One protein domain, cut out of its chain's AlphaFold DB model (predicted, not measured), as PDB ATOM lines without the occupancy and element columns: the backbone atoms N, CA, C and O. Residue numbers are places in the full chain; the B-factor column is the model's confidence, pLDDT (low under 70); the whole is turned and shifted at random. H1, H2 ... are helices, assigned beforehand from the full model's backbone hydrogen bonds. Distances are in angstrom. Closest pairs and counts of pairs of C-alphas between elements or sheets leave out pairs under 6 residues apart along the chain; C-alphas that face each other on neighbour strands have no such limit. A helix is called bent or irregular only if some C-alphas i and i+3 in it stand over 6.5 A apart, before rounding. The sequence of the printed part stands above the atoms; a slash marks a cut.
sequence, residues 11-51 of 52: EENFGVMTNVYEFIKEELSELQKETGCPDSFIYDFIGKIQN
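Overview. This is residues 11 to 51 of the 52 residues of the protein "Putative DDT domain-containing protein" of Prochlorococcus marinus str. MIT 9202 (UniProt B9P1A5). Start at residue 11 and you see one long helix, H1, then a sharp turn at its far end, after which a much shorter helix, H2, folds back at a slant, so that the two make a lopsided V with one long arm and one short arm. The first half of the long arm, residues 11 to 23, sticks out free of the rest. The printed part has 41 residues with two named helices, H1 then H2, and no named strand; the class is all helix. The whole is loose, with a radius of gyration of the C-alphas of 12.0 A, and only just flat, spanning 36 by 24 by 11 A.

Along the chain. Find C-alpha 11 at (123.277, 192.195, 285.496); from there H1, residues 11 to 35, runs 35.7 A to C-alpha 35 at (144.083, 163.789, 279.894). Near residue 18 you meet a kink of 28 degrees. H1 is only just irregular: C-alphas 13 and 16 are 6.54 A apart. Next find H2, residues 39 to 49, which runs 15.7 A and ends with C-alpha 49 at (134.729, 170.614, 294.642).

Arrangement. Look at residues 28 to 32, the part of H1 that alone touches H2. The two helices only just touch, with 3 pairs of C-alphas within 8 A; the closest are those of Leu 28 and Ile 42, 7.1 A apart. They run opposite ways at a steep tilt of 56 degrees, and their centres are 14.5 A apart. In H2 every O i to N i+4 pair is within hydrogen-bond range, and in H1 19 of 21 are.

Size, cuts and confidence. The two C-alphas farthest apart are those of Glu 11 and Gly 36, at 36.2 A. The link from H1 to H2, 3 residues, is tight. The printed part has no cut, its mean pLDDT is 96.5, and no printed residue is under 70.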
ATOM      1  N   GLU A  11     121.899 191.776 285.770       96.25
ATOM      2  CA  GLU A  11     123.277 192.195 285.496       96.25
ATOM      3  C   GLU A  11     124.290 191.160 285.997       96.25
ATOM      4  O   GLU A  11     125.198 190.787 285.260       96.25
ATOM      5  N   GLU A  12     124.102 190.622 287.205       95.62
ATOM      6  CA  GLU A  12     124.967 189.558 287.725       95.62
ATOM      7  C   GLU A  12     124.867 188.275 286.886       95.62
ATOM      8  O   GLU A  12     125.895 187.670 286.582       95.62
ATOM      9  N   ASN A  13     123.656 187.894 286.459       94.38
ATOM     10  CA  ASN A  13     123.435 186.718 285.611       94.38
ATOM     11  C   ASN A  13     124.147 186.834 284.256       94.38
ATOM     12  O   ASN A  13     124.888 185.931 283.866       94.38
ATOM     13  N   PHE A  14     123.930 187.936 283.533       93.88
ATOM     14  CA  PHE A  14     124.499 188.137 282.195       93.88
ATOM     15  C   PHE A  14     125.953 188.623 282.215       93.88
ATOM     16  O   PHE A  14     126.630 188.557 281.194       93.88
ATOM     17  N   GLY A  15     126.430 189.113 283.358       95.56
ATOM     18  CA  GLY A  15     127.809 189.527 283.567       95.56
ATOM     19  C   GLY A  15     128.618 188.431 284.249       95.56
ATOM     20  O   GLY A  15     129.021 187.444 283.633       95.56
ATOM     21  N   VAL A  16     128.878 188.623 285.542       96.50
ATOM     22  CA  VAL A  16     129.843 187.810 286.295       96.50
ATOM     23  C   VAL A  16     129.516 186.315 286.274       96.50
ATOM     24  O   VAL A  16     130.428 185.511 286.110       96.50
ATOM     25  N   MET A  17     128.243 185.925 286.376       96.81
ATOM     26  CA  MET A  17     127.874 184.507 286.408       96.81
ATOM     27  C   MET A  17     128.120 183.812 285.071       96.81
ATOM     28  O   MET A  17     128.675 182.716 285.058       96.81
ATOM     29  N   THR A  18     127.748 184.448 283.956       97.12
ATOM     30  CA  THR A  18     128.003 183.899 282.616       97.12
ATOM     31  C   THR A  18     129.504 183.782 282.353       97.12
ATOM     32  O   THR A  18     129.961 182.747 281.874       97.12
ATOM     33  N   ASN A  19     130.286 184.793 282.740       97.75
ATOM     34  CA  ASN A  19     131.739 184.772 282.563       97.75
ATOM     35  C   ASN A  19     132.406 183.641 283.357       97.75
ATOM     36  O   ASN A  19     133.246 182.924 282.821       97.75
ATOM     37  N   VAL A  20     132.018 183.459 284.623       97.75
ATOM     38  CA  VAL A  20     132.536 182.366 285.459       97.75
ATOM     39  C   VAL A  20     132.120 181.006 284.898       97.75
ATOM     40  O   VAL A  20     132.932 180.086 284.877       97.75
ATOM     41  N   TYR A  21     130.879 180.876 284.420       96.88
ATOM     42  CA  TYR A  21     130.394 179.640 283.808       96.88
ATOM     43  C   TYR A  21     131.209 179.242 282.570       96.88
ATOM     44  O   TYR A  21     131.654 178.097 282.489       96.88
ATOM     45  N   GLU A  22     131.430 180.166 281.629       98.19
ATOM     46  CA  GLU A  22     132.214 179.856 280.427       98.19
ATOM     47  C   GLU A  22     133.678 179.564 280.770       98.19
ATOM     48  O   GLU A  22     134.214 178.583 280.269       98.19
ATOM     49  N   PHE A  23     134.284 180.309 281.702       98.12
ATOM     50  CA  PHE A  23     135.644 180.027 282.169       98.12
ATOM     51  C   PHE A  23     135.781 178.606 282.740       98.12
ATOM     52  O   PHE A  23     136.642 177.843 282.314       98.12
ATOM     53  N   ILE A  24     134.896 178.207 283.664       97.12
ATOM     54  CA  ILE A  24     134.921 176.851 284.243       97.12
ATOM     55  C   ILE A  24     134.773 175.795 283.143       97.12
ATOM     56  O   ILE A  24     135.460 174.777 283.150       97.12
ATOM     57  N   LYS A  25     133.870 176.025 282.191       97.19
ATOM     58  CA  LYS A  25     133.619 175.096 281.089       97.19
ATOM     59  C   LYS A  25     134.819 174.965 280.147       97.19
ATOM     60  O   LYS A  25     135.086 173.854 279.683       97.19
ATOM     61  N   GLU A  26     135.533 176.054 279.871       98.44
ATOM     62  CA  GLU A  26     136.774 176.046 279.088       98.44
ATOM     63  C   GLU A  26     137.861 175.224 279.790       98.44
ATOM     64  O   GLU A  26     138.342 174.252 279.210       98.44
ATOM     65  N   GLU A  27     138.147 175.507 281.062       98.19
ATOM     66  CA  GLU A  27     139.164 174.788 281.850       98.19
ATOM     67  C   GLU A  27     138.879 173.279 281.947       98.19
ATOM     68  O   GLU A  27     139.770 172.441 281.797       98.19
ATOM     69  N   LEU A  28     137.613 172.892 282.144       97.62
ATOM     70  CA  LEU A  28     137.221 171.477 282.169       97.62
ATOM     71  C   LEU A  28     137.385 170.804 280.800       97.62
ATOM     72  O   LEU A  28     137.763 169.632 280.727       97.62
ATOM     73  N   SER A  29     137.121 171.542 279.719       97.06
ATOM     74  CA  SER A  29     137.328 171.051 278.354       97.06
ATOM     75  C   SER A  29     138.818 170.864 278.054       97.06
ATOM     76  O   SER A  29     139.199 169.880 277.415       97.06
ATOM     77  N   GLU A  30     139.669 171.776 278.528       98.44
ATOM     78  CA  GLU A  30     141.125 171.659 278.418       98.44
ATOM     79  C   GLU A  30     141.652 170.461 279.212       98.44
ATOM     80  O   GLU A  30     142.343 169.616 278.638       98.44
ATOM     81  N   LEU A  31     141.226 170.299 280.467       97.81
ATOM     82  CA  LEU A  31     141.542 169.123 281.283       97.81
ATOM     83  C   LEU A  31     141.191 167.819 280.554       97.81
ATOM     84  O   LEU A  31     141.987 166.874 280.518       97.81
ATOM     85  N   GLN A  32     140.001 167.759 279.961       98.12
ATOM     86  CA  GLN A  32     139.553 166.583 279.228       98.12
ATOM     87  C   GLN A  32     140.403 166.325 277.979       98.12
ATOM     88  O   GLN A  32     140.782 165.184 277.711       98.12
ATOM     89  N   LYS A  33     140.750 167.380 277.236       98.19
ATOM     90  CA  LYS A  33     141.604 167.301 276.047       98.19
ATOM     91  C   LYS A  33     143.023 166.832 276.377       98.19
ATOM     92  O   LYS A  33     143.586 166.051 275.612       98.19
ATOM     93  N   GLU A  34     143.597 167.297 277.483       98.44
ATOM     94  CA  GLU A  34     144.960 166.945 277.895       98.44
ATOM     95  C   GLU A  34     145.065 165.521 278.443       98.44
ATOM     96  O   GLU A  34     146.050 164.824 278.196       98.44
ATOM     97  N   THR A  35     144.048 165.075 279.181       98.06
ATOM     98  CA  THR A  35     144.083 163.789 279.894       98.06
ATOM     99  C   THR A  35     143.365 162.660 279.160       98.06
ATOM    100  O   THR A  35     143.598 161.488 279.459       98.06
ATOM    101  N   GLY A  36     142.478 162.988 278.216       98.06
ATOM    102  CA  GLY A  36     141.582 162.030 277.571       98.06
ATOM    103  C   GLY A  36     140.541 161.434 278.525       98.06
ATOM    104  O   GLY A  36     140.026 160.347 278.256       98.06
ATOM    105  N   CYS A  37     140.261 162.087 279.660       97.75
ATOM    106  CA  CYS A  37     139.312 161.565 280.635       97.75
ATOM    107  C   CYS A  37     137.870 161.555 280.079       97.75
ATOM    108  O   CYS A  37     137.519 162.334 279.190       97.75
ATOM    109  N   PRO A  38     137.011 160.641 280.552       97.75
ATOM    110  CA  PRO A  38     135.608 160.634 280.157       97.75
ATOM    111  C   PRO A  38     134.814 161.711 280.908       97.75
ATOM    112  O   PRO A  38     135.156 162.061 282.038       97.75
ATOM    113  N   ASP A  39     133.679 162.136 280.351       96.81
ATOM    114  CA  ASP A  39     132.758 163.095 280.986       96.81
ATOM    115  C   ASP A  39     132.352 162.674 282.408       96.81
ATOM    116  O   ASP A  39     132.194 163.513 283.293       96.81
ATOM    117  N   SER A  40     132.237 161.365 282.666       97.62
ATOM    118  CA  SER A  40     131.928 160.835 283.999       97.62
ATOM    119  C   SER A  40     132.941 161.274 285.057       97.62
ATOM    120  O   SER A  40     132.552 161.578 286.180       97.62
ATOM    121  N   PHE A  41     134.227 161.352 284.698       97.56
ATOM    122  CA  PHE A  41     135.258 161.852 285.604       97.56
ATOM    123  C   PHE A  41     135.066 163.343 285.897       97.56
ATOM    124  O   PHE A  41     135.193 163.751 287.048       97.56
ATOM    125  N   ILE A  42     134.735 164.146 284.882       97.50
ATOM    126  CA  ILE A  42     134.482 165.583 285.041       97.50
ATOM    127  C   ILE A  42     133.306 165.822 285.998       97.50
ATOM    128  O   ILE A  42     133.417 166.646 286.906       97.50
ATOM    129  N   TYR A  43     132.215 165.061 285.863       95.31
ATOM    130  CA  TYR A  43     131.072 165.162 286.778       95.31
ATOM    131  C   TYR A  43     131.448 164.814 288.223       95.31
ATOM    132  O   TYR A  43     131.119 165.572 289.138       95.31
ATOM    133  N   ASP A  44     132.187 163.720 288.430       96.56
ATOM    134  CA  ASP A  44     132.667 163.328 289.760       96.56
ATOM    135  C   ASP A  44     133.634 164.369 290.349       96.56
ATOM    136  O   ASP A  44     133.614 164.639 291.551       96.56
ATOM    137  N   PHE A  45     134.487 164.965 289.513       95.88
ATOM    138  CA  PHE A  45     135.458 165.980 289.911       95.88
ATOM    139  C   PHE A  45     134.779 167.273 290.379       95.88
ATOM    140  O   PHE A  45     135.058 167.738 291.484       95.88
ATOM    141  N   ILE A  46     133.824 167.802 289.607       95.31
ATOM    142  CA  ILE A  46     133.021 168.971 290.009       95.31
ATOM    143  C   ILE A  46     132.241 168.669 291.293       95.31
ATOM    144  O   ILE A  46     132.173 169.509 292.191       95.31
ATOM    145  N   GLY A  47     131.683 167.459 291.404       95.19
ATOM    146  CA  GLY A  47     130.972 167.020 292.601       95.19
ATOM    147  C   GLY A  47     131.848 167.040 293.856       95.19
ATOM    148  O   GLY A  47     131.360 167.395 294.926       95.19
ATOM    149  N   LYS A  48     133.143 166.717 293.750       94.25
ATOM    150  CA  LYS A  48     134.081 166.816 294.882       94.25
ATOM    151  C   LYS A  48     134.300 168.264 295.314       94.25
ATOM    152  O   LYS A  48     134.171 168.534 296.499       94.25
ATOM    153  N   ILE A  49     134.523 169.178 294.366       93.31
ATOM    154  CA  ILE A  49     134.729 170.614 294.642       93.31
ATOM    155  C   ILE A  49     133.533 171.217 295.396       93.31
ATOM    156  O   ILE A  49     133.709 172.026 296.296       93.31
ATOM    157  N   GLN A  50     132.304 170.821 295.053       89.19
ATOM    158  CA  GLN A  50     131.093 171.330 295.712       89.19
ATOM    159  C   GLN A  50     130.932 170.885 297.175       89.19
ATOM    160  O   GLN A  50     130.122 171.472 297.891       89.19
ATOM    161  N   ASN A  51     131.636 169.831 297.593       87.81
ATOM    162  CA  ASN A  51     131.526 169.230 298.924       87.81
ATOM    163  C   ASN A  51     132.755 169.497 299.818       87.81
ATOM    164  O   ASN A  51     132.838 168.905 300.896       87.81
TER     165      ASN A  51